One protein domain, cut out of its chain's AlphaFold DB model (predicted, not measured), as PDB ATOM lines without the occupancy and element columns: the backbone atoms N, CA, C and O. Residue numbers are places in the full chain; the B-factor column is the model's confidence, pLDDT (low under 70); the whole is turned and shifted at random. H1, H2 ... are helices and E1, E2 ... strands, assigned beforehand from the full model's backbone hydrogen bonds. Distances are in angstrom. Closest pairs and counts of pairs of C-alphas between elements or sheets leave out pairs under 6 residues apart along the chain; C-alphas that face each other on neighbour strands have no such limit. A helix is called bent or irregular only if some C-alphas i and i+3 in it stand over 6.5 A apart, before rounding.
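Overview. This is residues 4 to 72 of the 72 residues of the protein "UV damage endonuclease UvsE" of Clostridiaceae bacterium (UniProt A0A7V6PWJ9). Two helices, H1 and H2, are set about perpendicular, with a long unnamed link folding back from the end of H1 to the start of H2 and a small strand hairpin, E1 and E2, following H2. The unnamed first stretch, residues 4 to 17, reaches toward one end of the longest axis, and the hairpin lies toward the other. The printed part has 69 residues with two named helices and two named strands, in the order H1, H2, E1, E2; the strands make one antiparallel sheet, E1 - E2. The class is mostly helix, though under half of the residues are in named elements. It is compact, with a radius of gyration of the C-alphas of 12.6 A and spans of 36 by 24 by 20 A.

Arrangement. Look first at H1, residues 18 to 31, and H2, residues 45 to 55: they only just touch, with 3 pairs of C-alphas within 8 A, and H1 does so with residue 18 alone. Their closest C-alphas, of Leu 18 and Leu 51, are 6.8 A apart, and their lines are about perpendicular at 73 degrees. Every O i to N i+4 pair is within hydrogen-bond range in H2, and 8 of 10 are in H1. Next find the hairpin of E1, residues 61 to 63, and E2, residues 69 to 71, antiparallel at 160 degrees; N 62 and O 70 are within hydrogen-bond range at 2.8 A. The closest C-alphas of H2 and E1, of Leu 55 and Ile 61, are 6.7 A apart. H1 is apart from E2, but only just, at 8.2 A.

Along the chain. Find C-alpha 18 at (71.325, -82.950, -12.473); from there H1 runs 20.8 A to C-alpha 31. H1 is irregular: C-alphas 27 and 30 are 7.1 A apart. H2 begins at (66.669, -86.833, 1.792) and is 15.1 A long. E1 and E2 are 6.5 A each, and E2 ends at (59.830, -74.041, -14.193).

Size, cuts and confidence. Look for the two C-alphas farthest apart at Ser 7 and Ile 64, 36.8 A. The printed part has no cut; the link from H1 to H2 is long, with 13 residues, and the other two are tight. Confidence is under 70 at residues 5 to 6, 8 to 12 and 14.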
ATOM      1  N   LYS A   4      73.920 -96.293 -11.134       70.75
ATOM      2  CA  LYS A   4      75.158 -96.127 -10.351       70.75
ATOM      3  C   LYS A   4      76.411 -96.069 -11.231       70.75
ATOM      4  O   LYS A   4      77.378 -95.398 -10.890       70.75
ATOM      5  N   SER A   5      76.428 -96.841 -12.316       68.31
ATOM      6  CA  SER A   5      77.483 -96.835 -13.333       68.31
ATOM      7  C   SER A   5      76.994 -97.554 -14.596       68.31
ATOM      8  O   SER A   5      76.071 -98.367 -14.498       68.31
ATOM      9  N   PRO A   6      77.644 -97.369 -15.763       69.12
ATOM     10  CA  PRO A   6      77.321 -98.131 -16.975       69.12
ATOM     11  C   PRO A   6      77.402 -99.652 -16.766       69.12
ATOM     12  O   PRO A   6      76.590-100.409 -17.287       69.12
ATOM     13  N   SER A   7      78.352-100.100 -15.939       74.81
ATOM     14  CA  SER A   7      78.517-101.505 -15.545       74.81
ATOM     15  C   SER A   7      77.478-102.005 -14.531       74.81
ATOM     16  O   SER A   7      77.270-103.210 -14.430       74.81
ATOM     17  N   ASN A   8      76.805-101.109 -13.799       63.91
ATOM     18  CA  ASN A   8      75.790-101.427 -12.788       63.91
ATOM     19  C   ASN A   8      74.493-100.659 -13.057       63.91
ATOM     20  O   ASN A   8      73.947-100.001 -12.170       63.91
ATOM     21  N   PHE A   9      73.986-100.769 -14.284       62.38
ATOM     22  CA  PHE A   9      72.850 -99.981 -14.764       62.38
ATOM     23  C   PHE A   9      71.581-100.109 -13.901       62.38
ATOM     24  O   PHE A   9      70.814 -99.167 -13.768       62.38
ATOM     25  N   ARG A  10      71.360-101.271 -13.273       69.69
ATOM     26  CA  ARG A  10      70.184-101.521 -12.417       69.69
ATOM     27  C   ARG A  10      70.334-101.039 -10.972       69.69
ATOM     28  O   ARG A  10      69.378-101.118 -10.211       69.69
ATOM     29  N   SER A  11      71.528-100.622 -10.554       68.19
ATOM     30  CA  SER A  11      71.745-100.109  -9.198       68.19
ATOM     31  C   SER A  11      71.471 -98.612  -9.167       68.19
ATOM     32  O   SER A  11      71.993 -97.902 -10.015       68.19
ATOM     33  N   HIS A  12      70.733 -98.126  -8.169       64.75
ATOM     34  CA  HIS A  12      70.536 -96.687  -7.973       64.75
ATOM     35  C   HIS A  12      71.861 -95.982  -7.663       64.75
ATOM     36  O   HIS A  12      72.656 -96.478  -6.848       64.75
ATOM     37  N   ALA A  13      72.068 -94.828  -8.297       70.75
ATOM     38  CA  ALA A  13      73.107 -93.876  -7.942       70.75
ATOM     39  C   ALA A  13      72.927 -93.373  -6.500       70.75
ATOM     40  O   ALA A  13      71.833 -93.413  -5.920       70.75
ATOM     41  N   ASP A  14      74.037 -92.946  -5.902       68.94
ATOM     42  CA  ASP A  14      74.029 -92.422  -4.537       68.94
ATOM     43  C   ASP A  14      73.319 -91.050  -4.481       68.94
ATOM     44  O   ASP A  14      72.598 -90.772  -3.525       68.94
ATOM     45  N   GLU A  15      73.422 -90.267  -5.562       75.69
ATOM     46  CA  GLU A  15      72.794 -88.956  -5.779       75.69
ATOM     47  C   GLU A  15      71.927 -88.962  -7.052       75.69
ATOM     48  O   GLU A  15      72.072 -89.842  -7.901       75.69
ATOM     49  N   ILE A  16      71.052 -87.963  -7.205       83.94
ATOM     50  CA  ILE A  16      70.357 -87.701  -8.475       83.94
ATOM     51  C   ILE A  16      71.284 -86.898  -9.392       83.94
ATOM     52  O   ILE A  16      71.871 -85.893  -8.967       83.94
ATOM     53  N   ASP A  17      71.419 -87.343 -10.640       88.25
ATOM     54  CA  ASP A  17      72.154 -86.601 -11.656       88.25
ATOM     55  C   ASP A  17      71.350 -85.374 -12.118       88.25
ATOM     56  O   ASP A  17      70.154 -85.467 -12.397       88.25
ATOM     57  N   LEU A  18      72.000 -84.207 -12.149       90.00
ATOM     58  CA  LEU A  18      71.325 -82.950 -12.473       90.00
ATOM     59  C   LEU A  18      70.936 -82.888 -13.954       90.00
ATOM     60  O   LEU A  18      69.834 -82.451 -14.265       90.00
ATOM     61  N   GLU A  19      71.817 -83.318 -14.857       90.62
ATOM     62  CA  GLU A  19      71.587 -83.229 -16.301       90.62
ATOM     63  C   GLU A  19      70.479 -84.192 -16.739       90.62
ATOM     64  O   GLU A  19      69.599 -83.815 -17.518       90.62
ATOM     65  N   GLU A  20      70.459 -85.409 -16.182       89.62
ATOM     66  CA  GLU A  20      69.360 -86.356 -16.398       89.62
ATOM     67  C   GLU A  20      68.027 -85.802 -15.878       89.62
ATOM     68  O   GLU A  20      67.000 -85.927 -16.550       89.62
ATOM     69  N   PHE A  21      68.027 -85.161 -14.705       93.56
ATOM     70  CA  PHE A  21      66.809 -84.585 -14.134       93.56
ATOM     71  C   PHE A  21      66.291 -83.395 -14.952       93.56
ATOM     72  O   PHE A  21      65.097 -83.328 -15.236       93.56
ATOM     73  N   LEU A  22      67.169 -82.494 -15.402       93.31
ATOM     74  CA  LEU A  22      66.787 -81.387 -16.288       93.31
ATOM     75  C   LEU A  22      66.249 -81.897 -17.630       93.31
ATOM     76  O   LEU A  22      65.228 -81.409 -18.110       93.31
ATOM     77  N   SER A  23      66.874 -82.931 -18.198       93.19
ATOM     78  CA  SER A  23      66.390 -83.576 -19.426       93.19
ATOM     79  C   SER A  23      64.985 -84.159 -19.247       93.19
ATOM     80  O   SER A  23      64.154 -84.079 -20.153       93.19
ATOM     81  N   PHE A  24      64.695 -84.722 -18.070       92.62
ATOM     82  CA  PHE A  24      63.352 -85.168 -17.716       92.62
ATOM     83  C   PHE A  24      62.358 -83.998 -17.638       92.62
ATOM     84  O   PHE A  24      61.277 -84.105 -18.218       92.62
ATOM     85  N   LEU A  25      62.719 -82.885 -16.984       93.19
ATOM     86  CA  LEU A  25      61.855 -81.699 -16.885       93.19
ATOM     87  C   LEU A  25      61.494 -81.137 -18.266       93.19
ATOM     88  O   LEU A  25      60.320 -80.887 -18.532       93.19
ATOM     89  N   GLU A  26      62.465 -81.019 -19.172       92.62
ATOM     90  CA  GLU A  26      62.223 -80.558 -20.547       92.62
ATOM     91  C   GLU A  26      61.289 -81.494 -21.326       92.62
ATOM     92  O   GLU A  26      60.426 -81.039 -22.077       92.62
ATOM     93  N   ALA A  27      61.398 -82.810 -21.114       93.25
ATOM     94  CA  ALA A  27      60.529 -83.782 -21.771       93.25
ATOM     95  C   ALA A  27      59.065 -83.690 -21.305       93.25
ATOM     96  O   ALA A  27      58.153 -83.957 -22.091       93.25
ATOM     97  N   VAL A  28      58.825 -83.319 -20.042       92.88
ATOM     98  CA  VAL A  28      57.469 -83.213 -19.475       92.88
ATOM     99  C   VAL A  28      56.889 -81.799 -19.542       92.88
ATOM    100  O   VAL A  28      55.667 -81.657 -19.494       92.88
ATOM    101  N   LYS A  29      57.717 -80.761 -19.737       91.12
ATOM    102  CA  LYS A  29      57.302 -79.349 -19.849       91.12
ATOM    103  C   LYS A  29      56.130 -79.115 -20.822       91.12
ATOM    104  O   LYS A  29      55.193 -78.412 -20.438       91.12
ATOM    105  N   PRO A  30      56.070 -79.733 -22.024       94.38
ATOM    106  CA  PRO A  30      54.949 -79.542 -22.954       94.38
ATOM    107  C   PRO A  30      53.587 -80.020 -22.433       94.38
ATOM    108  O   PRO A  30      52.556 -79.659 -23.000       94.38
ATOM    109  N   LEU A  31      53.556 -80.843 -21.380       94.25
ATOM    110  CA  LEU A  31      52.314 -81.342 -20.790       94.25
ATOM    111  C   LEU A  31      51.564 -80.259 -20.000       94.25
ATOM    112  O   LEU A  31      50.363 -80.429 -19.792       94.25
ATOM    113  N   ASN A  32      52.248 -79.169 -19.616       92.69
ATOM    114  CA  ASN A  32      51.698 -77.988 -18.937       92.69
ATOM    115  C   ASN A  32      50.810 -78.335 -17.728       92.69
ATOM    116  O   ASN A  32      49.641 -77.945 -17.657       92.69
ATOM    117  N   LYS A  33      51.350 -79.152 -16.821       93.62
ATOM    118  CA  LYS A  33      50.691 -79.635 -15.603       93.62
ATOM    119  C   LYS A  33      51.707 -79.732 -14.476       93.62
ATOM    120  O   LYS A  33      52.896 -79.886 -14.740       93.62
ATOM    121  N   ASP A  34      51.203 -79.726 -13.254       94.62
ATOM    122  CA  ASP A  34      52.009 -79.968 -12.064       94.62
ATOM    123  C   ASP A  34      52.333 -81.466 -11.931       94.62
ATOM    124  O   ASP A  34      51.531 -82.327 -12.313       94.62
ATOM    125  N   PHE A  35      53.514 -81.775 -11.389       93.19
ATOM    126  CA  PHE A  35      54.001 -83.142 -11.208       93.19
ATOM    127  C   PHE A  35      54.575 -83.347  -9.810       93.19
ATOM    128  O   PHE A  35      55.481 -82.627  -9.398       93.19
ATOM    129  N   ASP A  36      54.142 -84.420  -9.150       94.44
ATOM    130  CA  ASP A  36      54.816 -84.959  -7.973       94.44
ATOM    131  C   ASP A  36      55.802 -86.047  -8.413       94.44
ATOM    132  O   ASP A  36      55.413 -87.080  -8.968       94.44
ATOM    133  N   ILE A  37      57.097 -85.820  -8.185       91.81
ATOM    134  CA  ILE A  37      58.162 -86.721  -8.641       91.81
ATOM    135  C   ILE A  37      58.771 -87.440  -7.438       91.81
ATOM    136  O   ILE A  37      59.395 -86.828  -6.573       91.81
ATOM    137  N   MET A  38      58.656 -88.767  -7.409       91.88
ATOM    138  CA  MET A  38      59.363 -89.584  -6.426       91.88
ATOM    139  C   MET A  38      60.840 -89.737  -6.817       91.88
ATOM    140  O   MET A  38      61.162 -90.265  -7.884       91.88
ATOM    141  N   LEU A  39      61.750 -89.311  -5.938       89.25
ATOM    142  CA  LEU A  39      63.192 -89.476  -6.131       89.25
ATOM    143  C   LEU A  39      63.679 -90.796  -5.520       89.25
ATOM    144  O   LEU A  39      63.641 -90.999  -4.309       89.25
ATOM    145  N   GLU A  40      64.198 -91.683  -6.365       85.88
ATOM    146  CA  GLU A  40      64.795 -92.953  -5.943       85.88
ATOM    147  C   GLU A  40      66.327 -92.888  -6.017       85.88
ATOM    148  O   GLU A  40      66.932 -93.191  -7.055       85.88
ATOM    149  N   ALA A  41      66.942 -92.508  -4.894       86.62
ATOM    150  CA  ALA A  41      68.388 -92.478  -4.674       86.62
ATOM    151  C   ALA A  41      68.740 -93.156  -3.343       86.62
ATOM    152  O   ALA A  41      67.933 -93.175  -2.407       86.62
ATOM    153  N   LYS A  42      69.959 -93.694  -3.218       82.12
ATOM    154  CA  LYS A  42      70.372 -94.371  -1.974       82.12
ATOM    155  C   LYS A  42      70.428 -93.437  -0.769       82.12
ATOM    156  O   LYS A  42      70.055 -93.859   0.324       82.12
ATOM    157  N   ASN A  43      70.843 -92.187  -0.970       86.00
ATOM    158  CA  ASN A  43      70.999 -91.211   0.108       86.00
ATOM    159  C   ASN A  43      69.694 -90.479   0.486       86.00
ATOM    160  O   ASN A  43      69.734 -89.583   1.328       86.00
ATOM    161  N   LYS A  44      68.540 -90.869  -0.085       87.44
ATOM    162  CA  LYS A  44      67.197 -90.347   0.249       87.44
ATOM    163  C   LYS A  44      67.173 -88.810   0.361       87.44
ATOM    164  O   LYS A  44      67.498 -88.133  -0.609       87.44
ATOM    165  N   ASP A  45      66.837 -88.268   1.532       90.75
ATOM    166  CA  ASP A  45      66.669 -86.833   1.792       90.75
ATOM    167  C   ASP A  45      67.928 -86.017   1.474       90.75
ATOM    168  O   ASP A  45      67.838 -84.887   1.000       90.75
ATOM    169  N   VAL A  46      69.119 -86.593   1.671       92.94
ATOM    170  CA  VAL A  46      70.382 -85.920   1.329       92.94
ATOM    171  C   VAL A  46      70.472 -85.687  -0.178       92.94
ATOM    172  O   VAL A  46      70.861 -84.598  -0.599       92.94
ATOM    173  N   ALA A  47      70.041 -86.659  -0.987       91.25
ATOM    174  CA  ALA A  47      70.026 -86.519  -2.440       91.25
ATOM    175  C   ALA A  47      69.032 -85.438  -2.895       91.25
ATOM    176  O   ALA A  47      69.352 -84.655  -3.788       91.25
ATOM    177  N   LEU A  48      67.866 -85.340  -2.243       93.81
ATOM    178  CA  LEU A  48      66.900 -84.264  -2.490       93.81
ATOM    179  C   LEU A  48      67.500 -82.891  -2.165       93.81
ATOM    180  O   LEU A  48      67.460 -81.996  -3.002       93.81
ATOM    181  N   LEU A  49      68.088 -82.716  -0.979       95.31
ATOM    182  CA  LEU A  49      68.661 -81.430  -0.566       95.31
ATOM    183  C   LEU A  49      69.841 -81.009  -1.453       95.31
ATOM    184  O   LEU A  49      70.013 -79.823  -1.738       95.31
ATOM    185  N   ASN A  50      70.646 -81.967  -1.915       94.62
ATOM    186  CA  ASN A  50      71.725 -81.708  -2.864       94.62
ATOM    187  C   ASN A  50      71.187 -81.311  -4.242       94.62
ATOM    188  O   ASN A  50      71.678 -80.342  -4.820       94.62
ATOM    189  N   LEU A  51      70.175 -82.018  -4.755       94.81
ATOM    190  CA  LEU A  51      69.508 -81.667  -6.009       94.81
ATOM    191  C   LEU A  51      68.862 -80.279  -5.917       94.81
ATOM    192  O   LEU A  51      69.075 -79.451  -6.793       94.81
ATOM    193  N   SER A  52      68.167 -79.994  -4.818       96.31
ATOM    194  CA  SER A  52      67.511 -78.715  -4.536       96.31
ATOM    195  C   SER A  52      68.475 -77.530  -4.621       96.31
ATOM    196  O   SER A  52      68.197 -76.543  -5.301       96.31
ATOM    197  N   LYS A  53      69.661 -77.653  -4.008       96.44
ATOM    198  CA  LYS A  53      70.728 -76.637  -4.093       96.44
ATOM    199  C   LYS A  53      71.271 -76.458  -5.507       96.44
ATOM    200  O   LYS A  53      71.653 -75.355  -5.870       96.44
ATOM    201  N   LYS A  54      71.351 -77.540  -6.285       96.25
ATOM    202  CA  LYS A  54      71.810 -77.482  -7.678       96.25
ATOM    203  C   LYS A  54      70.767 -76.817  -8.579       96.25
ATOM    204  O   LYS A  54      71.142 -75.978  -9.385       96.25
ATOM    205  N   LEU A  55      69.484 -77.154  -8.416       96.25
ATOM    206  CA  LEU A  55      68.371 -76.589  -9.190       96.25
ATOM    207  C   LEU A  55      68.206 -75.083  -8.974       96.25
ATOM    208  O   LEU A  55      67.864 -74.371  -9.905       96.25
ATOM    209  N   GLU A  56      68.504 -74.587  -7.773       95.56
ATOM    210  CA  GLU A  56      68.482 -73.153  -7.456       95.56
ATOM    211  C   GLU A  56      69.475 -72.322  -8.291       95.56
ATOM    212  O   GLU A  56      69.304 -71.115  -8.431       95.56
ATOM    213  N   LEU A  57      70.505 -72.961  -8.859       96.25
ATOM    214  CA  LEU A  57      71.505 -72.321  -9.719       96.25
ATOM    215  C   LEU A  57      71.170 -72.424 -11.216       96.25
ATOM    216  O   LEU A  57      71.959 -71.965 -12.040       96.25
ATOM    217  N   VAL A  58      70.057 -73.067 -11.577       96.38
ATOM    218  CA  VAL A  58      69.657 -73.282 -12.972       96.38
ATOM    219  C   VAL A  58      68.757 -72.141 -13.432       96.38
ATOM    220  O   VAL A  58      67.710 -71.876 -12.840       96.38
ATOM    221  N   ASP A  59      69.142 -71.488 -14.527       95.69
ATOM    222  CA  ASP A  59      68.325 -70.450 -15.154       95.69
ATOM    223  C   ASP A  59      66.956 -71.003 -15.578       95.69
ATOM    224  O   ASP A  59      66.846 -72.099 -16.125       95.69
ATOM    225  N   GLY A  60      65.896 -70.228 -15.341       94.31
ATOM    226  CA  GLY A  60      64.526 -70.652 -15.644       94.31
ATOM    227  C   GLY A  60      63.911 -71.597 -14.607       94.31
ATOM    228  O   GLY A  60      62.780 -72.032 -14.798       94.31
ATOM    229  N   ILE A  61      64.597 -71.885 -13.496       96.00
ATOM    230  CA  ILE A  61      64.018 -72.589 -12.348       96.00
ATOM    231  C   ILE A  61      63.928 -71.634 -11.163       96.00
ATOM    232  O   ILE A  61      64.903 -71.006 -10.754       96.00
ATOM    233  N   LYS A  62      62.738 -71.543 -10.573       96.69
ATOM    234  CA  LYS A  62      62.481 -70.769  -9.364       96.69
ATOM    235  C   LYS A  62      62.135 -71.713  -8.223       96.69
ATOM    236  O   LYS A  62      61.133 -72.419  -8.253       96.69
ATOM    237  N   LYS A  63      62.963 -71.702  -7.186       97.00
ATOM    238  CA  LYS A  63      62.733 -72.483  -5.972       97.00
ATOM    239  C   LYS A  63      61.629 -71.853  -5.121       97.00
ATOM    240  O   LYS A  63      61.690 -70.660  -4.823       97.00
ATOM    241  N   ILE A  64      60.650 -72.659  -4.714       97.56
ATOM    242  CA  ILE A  64      59.599 -72.268  -3.763       97.56
ATOM    243  C   ILE A  64      59.996 -72.732  -2.354       97.56
ATOM    244  O   ILE A  64      59.999 -71.933  -1.419       97.56
ATOM    245  N   ASN A  65      60.388 -74.002  -2.215       97.19
ATOM    246  CA  ASN A  65      60.950 -74.587  -0.992       97.19
ATOM    247  C   ASN A  65      61.960 -75.701  -1.341       97.19
ATOM    248  O   ASN A  65      62.402 -75.817  -2.481       97.19
ATOM    249  N   GLU A  66      62.390 -76.505  -0.369       96.56
ATOM    250  CA  GLU A  66      63.383 -77.564  -0.574       96.56
ATOM    251  C   GLU A  66      62.953 -78.635  -1.592       96.56
ATOM    252  O   GLU A  66      63.828 -79.232  -2.222       96.56
ATOM    253  N   SER A  67      61.648 -78.856  -1.770       95.44
ATOM    254  CA  SER A  67      61.069 -79.910  -2.615       95.44
ATOM    255  C   SER A  67      60.128 -79.410  -3.716       95.44
ATOM    256  O   SER A  67      59.614 -80.224  -4.476       95.44
ATOM    257  N   GLU A  68      59.898 -78.103  -3.817       97.31
ATOM    258  CA  GLU A  68      58.931 -77.503  -4.738       97.31
ATOM    259  C   GLU A  68      59.590 -76.406  -5.576       97.31
ATOM    260  O   GLU A  68      60.279 -75.519  -5.054       97.31
ATOM    261  N   PHE A  69      59.366 -76.477  -6.887       96.44
ATOM    262  CA  PHE A  69      60.008 -75.629  -7.883       96.44
ATOM    263  C   PHE A  69      59.013 -75.243  -8.973       96.44
ATOM    264  O   PHE A  69      58.188 -76.049  -9.391       96.44
ATOM    265  N   GLU A  70      59.155 -74.022  -9.470       95.56
ATOM    266  CA  GLU A  70      58.452 -73.499 -10.634       95.56
ATOM    267  C   GLU A  70      59.432 -73.448 -11.817       95.56
ATOM    268  O   GLU A  70      60.519 -72.876 -11.705       95.56
ATOM    269  N   VAL A  71      59.059 -74.069 -12.939       92.75
ATOM    270  CA  VAL A  71      59.830 -74.041 -14.193       92.75
ATOM    271  C   VAL A  71      59.230 -72.971 -15.106       92.75
ATOM    272  O   VAL A  71      58.052 -73.059 -15.453       92.75
ATOM    273  N   LEU A  72      60.036 -71.971 -15.469       89.19
ATOM    274  CA  LEU A  72      59.640 -70.772 -16.221       89.19
ATOM    275  C   LEU A  72      59.665 -70.967 -17.748       89.19
ATOM    276  O   LEU A  72      60.405 -71.843 -18.265       89.19
TER     277      LEU A  72